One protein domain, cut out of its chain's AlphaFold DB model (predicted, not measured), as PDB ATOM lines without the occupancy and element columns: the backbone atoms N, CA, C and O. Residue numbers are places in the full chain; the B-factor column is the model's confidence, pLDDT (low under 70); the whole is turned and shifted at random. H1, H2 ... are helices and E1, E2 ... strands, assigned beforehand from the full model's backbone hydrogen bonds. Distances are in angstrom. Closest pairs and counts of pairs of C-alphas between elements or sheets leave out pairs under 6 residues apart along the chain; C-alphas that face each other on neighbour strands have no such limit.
ATOM      1  N   ARG A   2     153.406  75.475 139.242       92.50
ATOM      2  CA  ARG A   2     153.821  74.989 140.581       92.50
ATOM      3  C   ARG A   2     152.833  75.277 141.721       92.50
ATOM      4  O   ARG A   2     152.669  74.414 142.572       92.50
ATOM      5  N   ILE A   3     152.173  76.440 141.725       94.69
ATOM      6  CA  ILE A   3     151.159  76.783 142.743       94.69
ATOM      7  C   ILE A   3     150.008  75.772 142.700       94.69
ATOM      8  O   ILE A   3     149.727  75.123 143.700       94.69
ATOM      9  N   ALA A   4     149.425  75.574 141.517       95.75
ATOM     10  CA  ALA A   4     148.331  74.636 141.293       95.75
ATOM     11  C   ALA A   4     148.695  73.201 141.702       95.75
ATOM     12  O   ALA A   4     147.976  72.568 142.474       95.75
ATOM     13  N   LYS A   5     149.876  72.725 141.277       95.38
ATOM     14  CA  LYS A   5     150.395  71.421 141.704       95.38
ATOM     15  C   LYS A   5     150.515  71.340 143.230       95.38
ATOM     16  O   LYS A   5     150.042  70.380 143.821       95.38
ATOM     17  N   SER A   6     151.103  72.350 143.873       96.56
ATOM     18  CA  SER A   6     151.268  72.372 145.330       96.56
ATOM     19  C   SER A   6     149.934  72.386 146.079       96.56
ATOM     20  O   SER A   6     149.875  71.868 147.189       96.56
ATOM     21  N   PHE A   7     148.893  73.012 145.531       95.88
ATOM     22  CA  PHE A   7     147.561  73.023 146.140       95.88
ATOM     23  C   PHE A   7     146.925  71.637 146.053       95.88
ATOM     24  O   PHE A   7     146.485  71.109 147.073       95.88
ATOM     25  N   LYS A   8     146.998  71.005 144.875       93.81
ATOM     26  CA  LYS A   8     146.529  69.632 144.661       93.81
ATOM     27  C   LYS A   8     147.263  68.625 145.549       93.81
ATOM     28  O   LYS A   8     146.616  67.850 146.241       93.81
ATOM     29  N   ASP A   9     148.597  68.687 145.601       95.69
ATOM     30  CA  ASP A   9     149.430  67.803 146.434       95.69
ATOM     31  C   ASP A   9     149.092  67.922 147.936       95.69
ATOM     32  O   ASP A   9     149.271  66.972 148.694       95.69
ATOM     33  N   ARG A  10     148.618  69.095 148.379       96.81
ATOM     34  CA  ARG A  10     148.239  69.376 149.773       96.81
ATOM     35  C   ARG A  10     146.746  69.174 150.055       96.81
ATOM     36  O   ARG A  10     146.322  69.438 151.176       96.81
ATOM     37  N   GLY A  11     145.956  68.748 149.068       95.50
ATOM     38  CA  GLY A  11     144.509  68.577 149.214       95.50
ATOM     39  C   GLY A  11     143.755  69.882 149.486       95.50
ATOM     40  O   GLY A  11     142.734  69.868 150.166       95.50
ATOM     41  N   VAL A  12     144.265  71.020 149.001       95.81
ATOM     42  CA  VAL A  12     143.574  72.310 149.126       95.81
ATOM     43  C   VAL A  12     142.381  72.320 148.174       95.81
ATOM     44  O   VAL A  12     142.566  72.327 146.956       95.81
ATOM     45  N   ASP A  13     141.170  72.367 148.729       94.25
ATOM     46  CA  ASP A  13     139.943  72.555 147.954       94.25
ATOM     47  C   ASP A  13     139.917  73.971 147.363       94.25
ATOM     48  O   ASP A  13     139.671  74.969 148.045       94.25
ATOM     49  N   SER A  14     140.301  74.067 146.095       94.25
ATOM     50  CA  SER A  14     140.454  75.323 145.376       94.25
ATOM     51  C   SER A  14     140.293  75.093 143.884       94.25
ATOM     52  O   SER A  14     140.629  74.027 143.378       94.25
ATOM     53  N   LYS A  15     139.811  76.123 143.185       95.56
ATOM     54  CA  LYS A  15     139.812  76.168 141.723       95.56
ATOM     55  C   LYS A  15     140.968  77.027 141.235       95.56
ATOM     56  O   LYS A  15     141.164  78.142 141.722       95.56
ATOM     57  N   VAL A  16     141.710  76.526 140.260       97.44
ATOM     58  CA  VAL A  16     142.811  77.214 139.594       97.44
ATOM     59  C   VAL A  16     142.330  77.696 138.238       97.44
ATOM     60  O   VAL A  16     142.062  76.905 137.339       97.44
ATOM     61  N   ILE A  17     142.256  79.014 138.087       97.69
ATOM     62  CA  ILE A  17     141.783  79.650 136.862       97.69
ATOM     63  C   ILE A  17     142.976  80.251 136.120       97.69
ATOM     64  O   ILE A  17     143.727  81.043 136.693       97.69
ATOM     65  N   ALA A  18     143.164  79.882 134.853       97.19
ATOM     66  CA  ALA A  18     144.134  80.539 133.984       97.19
ATOM     67  C   ALA A  18     143.498  81.755 133.300       97.19
ATOM     68  O   ALA A  18     142.306  81.759 133.003       97.19
ATOM     69  N   LEU A  19     144.298  82.786 133.034       97.69
ATOM     70  CA  LEU A  19     143.858  83.958 132.285       97.69
ATOM     71  C   LEU A  19     144.695  84.138 131.027       97.69
ATOM     72  O   LEU A  19     145.887  83.826 131.010       97.69
ATOM     73  N   GLU A  20     144.060  84.656 129.982       97.56
ATOM     74  CA  GLU A  20     144.706  84.945 128.705       97.56
ATOM     75  C   GLU A  20     144.108  86.187 128.024       97.56
ATOM     76  O   GLU A  20     142.959  86.547 128.300       97.56
ATOM     77  N   PRO A  21     144.848  86.845 127.113       98.12
ATOM     78  CA  PRO A  21     144.306  87.939 126.316       98.12
ATOM     79  C   PRO A  21     143.169  87.457 125.409       98.12
ATOM     80  O   PRO A  21     143.316  86.474 124.682       98.12
ATOM     81  N   ALA A  22     142.051  88.179 125.388       98.00
ATOM     82  CA  ALA A  22     140.904  87.834 124.548       98.00
ATOM     83  C   ALA A  22     141.180  87.916 123.040       98.00
ATOM     84  O   ALA A  22     140.557  87.184 122.270       98.00
ATOM     85  N   SER A  23     142.145  88.737 122.625       97.12
ATOM     86  CA  SER A  23     142.606  88.810 121.237       97.12
ATOM     87  C   SER A  23     143.539  87.661 120.837       97.12
ATOM     88  O   SER A  23     143.742  87.447 119.646       97.12
ATOM     89  N   SER A  24     144.082  86.893 121.793       96.94
ATOM     90  CA  SER A  24     144.917  85.712 121.529       96.94
ATOM     91  C   SER A  24     144.602  84.542 122.483       96.94
ATOM     92  O   SER A  24     145.468  84.143 123.273       96.94
ATOM     93  N   PRO A  25     143.378  83.980 122.426       96.69
ATOM     94  CA  PRO A  25     142.900  82.972 123.365       96.69
ATOM     95  C   PRO A  25     143.395  81.560 123.004       96.69
ATOM     96  O   PRO A  25     142.660  80.715 122.480       96.69
ATOM     97  N   ILE A  26     144.680  81.305 123.239       96.00
ATOM     98  CA  ILE A  26     145.351  80.069 122.823       96.00
ATOM     99  C   ILE A  26     144.955  78.881 123.699       96.00
ATOM    100  O   ILE A  26     144.775  77.787 123.171       96.00
ATOM    101  N   LEU A  27     144.815  79.070 125.011       95.81
ATOM    102  CA  LEU A  27     144.472  77.994 125.940       95.81
ATOM    103  C   LEU A  27     143.004  77.589 125.800       95.81
ATOM    104  O   LEU A  27     142.711  76.396 125.799       95.81
ATOM    105  N   SER A  28     142.088  78.557 125.666       96.06
ATOM    106  CA  SER A  28     140.650  78.256 125.598       96.06
ATOM    107  C   SER A  28     140.141  77.942 124.189       96.06
ATOM    108  O   SER A  28     139.233  77.126 124.042       96.06
ATOM    109  N   LYS A  29     140.693  78.578 123.143       96.00
ATOM    110  CA  LYS A  29     140.190  78.456 121.758       96.00
ATOM    111  C   LYS A  29     141.239  77.998 120.746       96.00
ATOM    112  O   LYS A  29     140.887  77.758 119.596       96.00
ATOM    113  N   GLY A  30     142.516  77.912 121.121       95.00
ATOM    114  CA  GLY A  30     143.600  77.591 120.186       95.00
ATOM    115  C   GLY A  30     143.898  78.691 119.160       95.00
ATOM    116  O   GLY A  30     144.595  78.437 118.179       95.00
ATOM    117  N   ILE A  31     143.381  79.910 119.359       95.06
ATOM    118  CA  ILE A  31     143.509  81.018 118.402       95.06
ATOM    119  C   ILE A  31     144.640  81.948 118.838       95.06
ATOM    120  O   ILE A  31     144.689  82.390 119.984       95.06
ATOM    121  N   LYS A  32     145.531  82.275 117.899       95.19
ATOM    122  CA  LYS A  32     146.592  83.273 118.085       95.19
ATOM    123  C   LYS A  32     146.120  84.641 117.605       95.19
ATOM    124  O   LYS A  32     145.415  84.726 116.602       95.19
ATOM    125  N   GLY A  33     146.596  85.695 118.250       94.62
ATOM    126  CA  GLY A  33     146.415  87.061 117.774       94.62
ATOM    127  C   GLY A  33     147.402  88.027 118.414       94.62
ATOM    128  O   GLY A  33     148.220  87.644 119.247       94.62
ATOM    129  N   ALA A  34     147.350  89.284 117.983       94.81
ATOM    130  CA  ALA A  34     148.198  90.336 118.528       94.81
ATOM    131  C   ALA A  34     147.607  90.900 119.830       94.81
ATOM    132  O   ALA A  34     146.390  91.056 119.965       94.81
ATOM    133  N   HIS A  35     148.480  91.219 120.781       95.19
ATOM    134  CA  HIS A  35     148.163  91.932 122.017       95.19
ATOM    135  C   HIS A  35     149.437  92.582 122.568       95.19
ATOM    136  O   HIS A  35     150.544  92.169 122.221       95.19
ATOM    137  N   ASN A  36     149.278  93.554 123.462       93.56
ATOM    138  CA  ASN A  36     150.359  94.218 124.191       93.56
ATOM    139  C   ASN A  36     150.144  93.989 125.690       93.56
ATOM    140  O   ASN A  36     149.907  94.919 126.459       93.56
ATOM    141  N   VAL A  37     150.109  92.709 126.076       95.50
ATOM    142  CA  VAL A  37     150.084  92.321 127.490       95.50
ATOM    143  C   VAL A  37     151.322  91.506 127.790       95.50
ATOM    144  O   VAL A  37     151.453  90.358 127.362       95.50
ATOM    145  N   GLU A  38     152.236  92.120 128.520       93.75
ATOM    146  CA  GLU A  38     153.588  91.632 128.711       93.75
ATOM    147  C   GLU A  38     153.610  90.434 129.666       93.75
ATOM    148  O   GLU A  38     152.930  90.391 130.697       93.75
ATOM    149  N   GLY A  39     154.437  89.447 129.323       91.38
ATOM    150  CA  GLY A  39     154.670  88.256 130.142       91.38
ATOM    151  C   GLY A  39     153.638  87.134 129.991       91.38
ATOM    152  O   GLY A  39     153.810  86.082 130.605       91.38
ATOM    153  N   VAL A  40     152.596  87.308 129.172       94.31
ATOM    154  CA  VAL A  40     151.565  86.285 128.897       94.31
ATOM    155  C   VAL A  40     151.276  86.187 127.394       94.31
ATOM    156  O   VAL A  40     151.854  86.931 126.613       94.31
ATOM    157  N   GLY A  41     150.413  85.253 126.974       88.88
ATOM    158  CA  GLY A  41     149.947  85.177 125.580       88.88
ATOM    159  C   GLY A  41     151.047  84.872 124.551       88.88
ATOM    160  O   GLY A  41     151.063  85.425 123.463       88.88
ATOM    161  N   LEU A  42     151.965  83.956 124.862       88.50
ATOM    162  CA  LEU A  42     153.213  83.711 124.111       88.50
ATOM    163  C   LEU A  42     153.070  83.272 122.635       88.50
ATOM    164  O   LEU A  42     154.068  82.954 121.995       88.50
ATOM    165  N   GLY A  43     151.863  83.181 122.075       90.38
ATOM    166  CA  GLY A  43     151.668  82.684 120.709       90.38
ATOM    167  C   GLY A  43     151.764  81.156 120.579       90.38
ATOM    168  O   GLY A  43     151.619  80.623 119.477       90.38
ATOM    169  N   PHE A  44     151.997  80.431 121.676       92.81
ATOM    170  CA  PHE A  44     152.006  78.967 121.762       92.81
ATOM    171  C   PHE A  44     151.781  78.509 123.214       92.81
ATOM    172  O   PHE A  44     151.857  79.316 124.140       92.81
ATOM    173  N   ILE A  45     151.520  77.214 123.415       94.75
ATOM    174  CA  ILE A  45     151.387  76.601 124.746       94.75
ATOM    175  C   ILE A  45     152.770  76.100 125.200       94.75
ATOM    176  O   ILE A  45     153.333  75.228 124.536       94.75
ATOM    177  N   PRO A  46     153.350  76.625 126.297       93.69
ATOM    178  CA  PRO A  46     154.649  76.165 126.789       93.69
ATOM    179  C   PRO A  46     154.617  74.700 127.235       93.69
ATOM    180  O   PRO A  46     153.650  74.274 127.855       93.69
ATOM    181  N   SER A  47     155.711  73.957 127.049       95.44
ATOM    182  CA  SER A  47     155.814  72.550 127.489       95.44
ATOM    183  C   SER A  47     155.658  72.356 129.002       95.44
ATOM    184  O   SER A  47     155.305  71.277 129.462       95.44
ATOM    185  N   ILE A  48     155.915  73.407 129.784       94.44
ATOM    186  CA  ILE A  48     155.735  73.416 131.241       94.44
ATOM    187  C   ILE A  48     154.279  73.631 131.677       94.44
ATOM    188  O   ILE A  48     154.000  73.559 132.874       94.44
ATOM    189  N   TYR A  49     153.372  73.968 130.755       95.69
ATOM    190  CA  TYR A  49     151.942  74.079 131.028       95.69
ATOM    191  C   TYR A  49     151.321  72.680 131.102       95.69
ATOM    192  O   TYR A  49     151.614  71.822 130.275       95.69
ATOM    193  N   ASN A  50     150.450  72.456 132.085       95.44
ATOM    194  CA  ASN A  50     149.667  71.231 132.196       95.44
ATOM    195  C   ASN A  50     148.217  71.611 132.526       95.44
ATOM    196  O   ASN A  50     147.954  72.178 133.591       95.44
ATOM    197  N   SER A  51     147.300  71.307 131.606       94.75
ATOM    198  CA  SER A  51     145.870  71.605 131.727       94.75
ATOM    199  C   SER A  51     145.181  70.818 132.843       94.75
ATOM    200  O   SER A  51     144.185  71.292 133.369       94.75
ATOM    201  N   GLU A  52     145.726  69.685 133.298       94.50
ATOM    202  CA  GLU A  52     145.168  68.904 134.418       94.50
ATOM    203  C   GLU A  52     145.211  69.635 135.773       94.50
ATOM    204  O   GLU A  52     144.641  69.164 136.763       94.50
ATOM    205  N   TYR A  53     145.945  70.748 135.846       95.25
ATOM    206  CA  TYR A  53     146.025  71.615 137.021       95.25
ATOM    207  C   TYR A  53     145.228  72.918 136.862       95.25
ATOM    208  O   TYR A  53     145.392  73.813 137.689       95.25
ATOM    209  N   VAL A  54     144.440  73.066 135.795       96.75
ATOM    210  CA  VAL A  54     143.664  74.274 135.492       96.75
ATOM    211  C   VAL A  54     142.201  73.884 135.319       96.75
ATOM    212  O   VAL A  54     141.868  73.123 134.419       96.75
ATOM    213  N   ASP A  55     141.333  74.413 136.175       96.81
ATOM    214  CA  ASP A  55     139.902  74.094 136.178       96.81
ATOM    215  C   ASP A  55     139.122  74.874 135.116       96.81
ATOM    216  O   ASP A  55     138.116  74.387 134.607       96.81
ATOM    217  N   ASP A  56     139.563  76.094 134.798       96.88
ATOM    218  CA  ASP A  56     138.945  76.937 133.774       96.88
ATOM    219  C   ASP A  56     139.943  77.964 133.216       96.88
ATOM    220  O   ASP A  56     140.976  78.265 133.827       96.88
ATOM    221  N   VAL A  57     139.610  78.538 132.062       97.56
ATOM    222  CA  VAL A  57     140.371  79.597 131.400       97.56
ATOM    223  C   VAL A  57     139.453  80.782 131.119       97.56
ATOM    224  O   VAL A  57     138.446  80.656 130.429       97.56
ATOM    225  N   ILE A  58     139.829  81.969 131.596       97.25
ATOM    226  CA  ILE A  58     139.086  83.205 131.345       97.25
ATOM    227  C   ILE A  58     139.888  84.112 130.417       97.25
ATOM    228  O   ILE A  58     140.970  84.586 130.761       97.25
ATOM    229  N   SER A  59     139.307  84.427 129.265       97.88
ATOM    230  CA  SER A  59     139.826  85.476 128.392       97.88
ATOM    231  C   SER A  59     139.453  86.866 128.915       97.88
ATOM    232  O   SER A  59     138.292  87.120 129.261       97.88
ATOM    233  N   ILE A  60     140.427  87.776 128.950       98.25
ATOM    234  CA  ILE A  60     140.262  89.162 129.399       98.25
ATOM    235  C   ILE A  60     140.671  90.119 128.281       98.25
ATOM    236  O   ILE A  60     141.720  89.960 127.658       98.25
ATOM    237  N   GLU A  61     139.836  91.127 128.040       98.25
ATOM    238  CA  GLU A  61     140.156  92.218 127.122       98.25
ATOM    239  C   GLU A  61     141.326  93.044 127.665       98.25
ATOM    240  O   GLU A  61     141.331  93.454 128.829       98.25
ATOM    241  N   GLU A  62     142.308  93.339 126.814       97.19
ATOM    242  CA  GLU A  62     143.471  94.142 127.203       97.19
ATOM    243  C   GLU A  62     143.063  95.541 127.687       97.19
ATOM    244  O   GLU A  62     143.609  96.042 128.669       97.19
ATOM    245  N   SER A  63     142.060  96.154 127.052       97.56
ATOM    246  CA  SER A  63     141.526  97.458 127.459       97.56
ATOM    247  C   SER A  63     141.008  97.446 128.899       97.56
ATOM    248  O   SER A  63     141.293  98.370 129.663       97.56
ATOM    249  N   LEU A  64     140.329  96.367 129.305       98.31
ATOM    250  CA  LEU A  64     139.865  96.177 130.677       98.31
ATOM    251  C   LEU A  64     141.041  96.005 131.648       98.31
ATOM    252  O   LEU A  64     141.021  96.583 132.735       98.31
ATOM    253  N   ALA A  65     142.076  95.251 131.269       98.06
ATOM    254  CA  ALA A  65     143.280  95.100 132.087       98.06
ATOM    255  C   ALA A  65     144.015  96.441 132.273       98.06
ATOM    256  O   ALA A  65     144.358  96.803 133.398       98.06
ATOM    257  N   ARG A  66     144.184  97.231 131.203       97.56
ATOM    258  CA  ARG A  66     144.808  98.567 131.253       97.56
ATOM    259  C   ARG A  66     144.002  99.554 132.096       97.56
ATOM    260  O   ARG A  66     144.577 100.278 132.905       97.56
ATOM    261  N   GLN A  67     142.674  99.555 131.968       98.19
ATOM    262  CA  GLN A  67     141.808 100.337 132.853       98.19
ATOM    263  C   GLN A  67     141.989  99.904 134.315       98.19
ATOM    264  O   GLN A  67     142.170 100.745 135.194       98.19
ATOM    265  N   THR A  68     142.024  98.594 134.566       98.38
ATOM    266  CA  THR A  68     142.209  98.033 135.910       98.38
ATOM    267  C   THR A  68     143.562  98.430 136.514       98.38
ATOM    268  O   THR A  68     143.605  98.744 137.697       98.38
ATOM    269  N   CYS A  69     144.649  98.528 135.731       97.81
ATOM    270  CA  CYS A  69     145.930  99.091 136.200       97.81
ATOM    271  C   CYS A  69     145.756 100.504 136.772       97.81
ATOM    272  O   CYS A  69     146.222 100.790 137.876       97.81
ATOM    273  N   LYS A  70     145.088 101.390 136.021       97.69
ATOM    274  CA  LYS A  70     144.874 102.788 136.425       97.69
ATOM    275  C   LYS A  70     143.999 102.877 137.676       97.69
ATOM    276  O   LYS A  70     144.282 103.667 138.577       97.69
ATOM    277  N   GLU A  71     142.963 102.048 137.760       98.38
ATOM    278  CA  GLU A  71     142.083 101.989 138.930       98.38
ATOM    279  C   GLU A  71     142.800 101.453 140.171       98.38
ATOM    280  O   GLU A  71     142.694 102.058 141.232       98.38
ATOM    281  N   LEU A  72     143.587 100.384 140.039       98.50
ATOM    282  CA  LEU A  72     144.382  99.839 141.139       98.50
ATOM    283  C   LEU A  72     145.388 100.855 141.681       98.50
ATOM    284  O   LEU A  72     145.513 101.009 142.895       98.50
ATOM    285  N   ALA A  73     146.061 101.590 140.797       97.88
ATOM    286  CA  ALA A  73     147.012 102.617 141.203       97.88
ATOM    287  C   ALA A  73     146.326 103.783 141.933       97.88
ATOM    288  O   ALA A  73     146.802 104.218 142.979       97.88
ATOM    289  N   SER A  74     145.206 104.278 141.397       97.75
ATOM    290  CA  SER A  74     144.534 105.483 141.906       97.75
ATOM    291  C   SER A  74     143.618 105.244 143.108       97.75
ATOM    292  O   SER A  74     143.465 106.145 143.928       97.75
ATOM    293  N   LYS A  75     143.005 104.059 143.222       98.31
ATOM    294  CA  LYS A  75     142.020 103.745 144.271       98.31
ATOM    295  C   LYS A  75     142.598 102.894 145.398       98.31
ATOM    296  O   LYS A  75     142.229 103.097 146.547       98.31
ATOM    297  N   GLU A  76     143.507 101.976 145.072       97.88
ATOM    298  CA  GLU A  76     144.018 100.969 146.016       97.88
ATOM    299  C   GLU A  76     145.508 101.155 146.350       97.88
ATOM    300  O   GLU A  76     146.054 100.440 147.188       97.88
ATOM    301  N   GLY A  77     146.205 102.082 145.679       97.44
ATOM    302  CA  GLY A  77     147.653 102.269 145.833       97.44
ATOM    303  C   GLY A  77     148.491 101.099 145.300       97.44
ATOM    304  O   GLY A  77     149.674 100.982 145.626       97.44
ATOM    305  N   ILE A  78     147.905 100.225 144.477       98.25
ATOM    306  CA  ILE A  78     148.577  99.055 143.900       98.25
ATOM    307  C   ILE A  78     149.079  99.413 142.500       98.25
ATOM    308  O   ILE A  78     148.344  99.370 141.514       98.25
ATOM    309  N   PHE A  79     150.363  99.748 142.403       97.81
ATOM    310  CA  PHE A  79     151.001 100.126 141.144       97.81
ATOM    311  C   PHE A  79     151.638  98.916 140.443       97.81
ATOM    312  O   PHE A  79     152.765  98.525 140.763       97.81
ATOM    313  N   CYS A  80     150.926  98.316 139.481       98.12
ATOM    314  CA  CYS A  80     151.296  97.047 138.834       98.12
ATOM    315  C   CYS A  80     151.193  97.074 137.296       98.12
ATOM    316  O   CYS A  80     150.544  97.954 136.730       98.12
ATOM    317  N   GLY A  81     151.835  96.110 136.625       97.81
ATOM    318  CA  GLY A  81     151.785  95.942 135.168       97.81
ATOM    319  C   GLY A  81     150.479  95.344 134.628       97.81
ATOM    320  O   GLY A  81     149.630  94.857 135.382       97.81
ATOM    321  N   THR A  82     150.325  95.333 133.301       97.69
ATOM    322  CA  THR A  82     149.073  94.937 132.625       97.69
ATOM    323  C   THR A  82     148.662  93.488 132.896       97.69
ATOM    324  O   THR A  82     147.481  93.222 133.115       97.69
ATOM    325  N   SER A  83     149.604  92.541 132.965       97.81
ATOM    326  CA  SER A  83     149.288  91.139 133.294       97.81
ATOM    327  C   SER A  83     148.814  90.957 134.742       97.81
ATOM    328  O   SER A  83     147.895  90.181 135.003       97.81
ATOM    329  N   SER A  84     149.364  91.732 135.680       98.25
ATOM    330  CA  SER A  84     148.902  91.781 137.074       98.25
ATOM    331  C   SER A  84     147.457  92.271 137.162       98.25
ATOM    332  O   SER A  84     146.611  91.639 137.795       98.25
ATOM    333  N   ALA A  85     147.146  93.370 136.473       98.12
ATOM    334  CA  ALA A  85     145.793  93.905 136.438       98.12
ATOM    335  C   ALA A  85     144.812  93.002 135.680       98.12
ATOM    336  O   ALA A  85     143.644  92.948 136.051       98.12
ATOM    337  N   MET A  86     145.269  92.232 134.685       98.50
ATOM    338  CA  MET A  86     144.456  91.196 134.041       98.50
ATOM    339  C   MET A  86     143.995  90.138 135.051       98.50
ATOM    340  O   MET A  86     142.807  89.815 135.096       98.50
ATOM    341  N   ASN A  87     144.906  89.649 135.903       98.38
ATOM    342  CA  ASN A  87     144.568  88.699 136.966       98.38
ATOM    343  C   ASN A  87     143.514  89.281 137.916       98.38
ATOM    344  O   ASN A  87     142.553  88.599 138.269       98.38
ATOM    345  N   VAL A  88     143.667  90.549 138.305       98.31
ATOM    346  CA  VAL A  88     142.708  91.226 139.191       98.31
ATOM    347  C   VAL A  88     141.358  91.446 138.504       98.31
ATOM    348  O   VAL A  88     140.321  91.171 139.103       98.31
ATOM    349  N   ALA A  89     141.340  91.864 137.237       98.25
ATOM    350  CA  ALA A  89     140.112  92.039 136.466       98.25
ATOM    351  C   ALA A  89     139.325  90.725 136.351       98.25
ATOM    352  O   ALA A  89     138.112  90.696 136.580       98.25
ATOM    353  N   GLY A  90     140.011  89.614 136.061       97.88
ATOM    354  CA  GLY A  90     139.380  88.298 136.045       97.88
ATOM    355  C   GLY A  90     138.926  87.838 137.429       97.88
ATOM    356  O   GLY A  90     137.836  87.283 137.545       97.88
ATOM    357  N   ALA A  91     139.674  88.147 138.491       97.62
ATOM    358  CA  ALA A  91     139.254  87.863 139.862       97.62
ATOM    359  C   ALA A  91     137.988  88.637 140.267       97.62
ATOM    360  O   ALA A  91     137.085  88.052 140.863       97.62
ATOM    361  N   ILE A  92     137.875  89.917 139.896       95.88
ATOM    362  CA  ILE A  92     136.667  90.734 140.104       95.88
ATOM    363  C   ILE A  92     135.485  90.178 139.298       95.88
ATOM    364  O   ILE A  92     134.352  90.161 139.776       95.88
ATOM    365  N   LYS A  93     135.718  89.713 138.064       95.00
ATOM    366  CA  LYS A  93     134.672  89.078 137.248       95.00
ATOM    367  C   LYS A  93     134.186  87.773 137.882       95.00
ATOM    368  O   LYS A  93     132.981  87.551 137.960       95.00
ATOM    369  N   LEU A  94     135.112  86.945 138.362       95.44
ATOM    370  CA  LEU A  94     134.819  85.670 139.013       95.44
ATOM    371  C   LEU A  94     134.118  85.861 140.368       95.44
ATOM    372  O   LEU A  94     133.178  85.139 140.685       95.44
ATOM    373  N   SER A  95     134.516  86.854 141.167       95.00
ATOM    374  CA  SER A  95     133.891  87.093 142.474       95.00
ATOM    375  C   SER A  95     132.404  87.442 142.355       95.00
ATOM    376  O   SER A  95     131.601  87.003 143.180       95.00
ATOM    377  N   LYS A  96     132.011  88.147 141.284       92.31
ATOM    378  CA  LYS A  96     130.607  88.467 140.988       92.31
ATOM    379  C   LYS A  96     129.744  87.226 140.737       92.31
ATOM    380  O   LYS A  96     128.562  87.266 141.060       92.31
ATOM    381  N   SER A  97     130.302  86.140 140.191       91.88
ATOM    382  CA  SER A  97     129.551  84.897 139.948       91.88
ATOM    383  C   SER A  97     129.576  83.925 141.131       91.88
ATOM    384  O   SER A  97     128.634  83.155 141.300       91.88
ATOM    385  N   LEU A  98     130.619  83.962 141.967       92.69
ATOM    386  CA  LEU A  98     130.783  83.050 143.105       92.69
ATOM    387  C   LEU A  98     130.058  83.496 144.390       92.69
ATOM    388  O   LEU A  98     129.940  82.710 145.331       92.69
ATOM    389  N   GLY A  99     129.598  84.747 144.459       87.50
ATOM    390  CA  GLY A  99     128.888  85.294 145.617       87.50
ATOM    391  C   GLY A  99     129.790  85.667 146.811       87.50
ATOM    392  O   GLY A  99     130.991  85.396 146.820       87.50
TER     393      GLY A  99
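What this domain is: This is residues 2 to 99 of the 122 residues of the protein "PALP domain-containing protein" of Flavobacteriaceae bacterium (UniProt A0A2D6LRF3). A small sheet of two parallel strands, E1 and E2, makes the middle, with the long helix H4 packed over one face and the short helix H2 on the other. H3 packs crosswise on the first part of H4, H1 lies at the far end from H3, and residues 30 to 55 sweep in a wide loop from H2 back to E2. The printed part has 98 residues, in the order H1, E1, H2, E2, H3, H4, and is mostly helix. It is compact, with a radius of gyration of the C-alphas of 14.1 A and spans of 38 by 31 by 22 A.

Where its parts are: E1, residues 17 to 21, measures 13.6 A and E2, residues 56 to 60, 13.1 A. H4, residues 82 to 98, measures 24.2 A and ends at C-alpha 98 (130.783, 83.050, 143.105). H3, residues 62 to 76, measures 20.0 A. H2 is residues 26 to 29. H1, residues 2 to 9, measures 10.3 A and begins at C-alpha 2 (153.821, 74.989, 140.581).

How they stand to each other: E1 and E2 are parallel at 30 degrees, with N 18 and O 56 at 2.9 A and N 58 and O 18 at 2.9 A, within hydrogen-bond range. E1, H2 and E2 form a strand-helix-strand unit, two parallel neighbour strands with a helix between, its crossover right-handed. The closest C-alphas of H2 and E2, Ser 28 and Val 57, are 6.0 A apart; those of E1 and H4, Leu 19 and Asn 87, 6.7 A. H3 and H4 touch, about perpendicular at 87 degrees, closest at the C-alphas of Ala 65 and Met 86, 4.5 A; H4 does so with residues 82 to 89 alone. H1 and H4 are apart. Every O i to N i+4 pair is within hydrogen-bond range in H1 and H3, and 12 of 13 in H4; H2 is too short for such a pair.

The domain as a whole: The C-alphas farthest apart, those of Asp 9 and Ser 74, are 38.3 A apart. The printed part has no cut. The link from H2 to E2, 26 residues, is long. Mean pLDDT of the printed part is 96.0, and no printed residue is under 70.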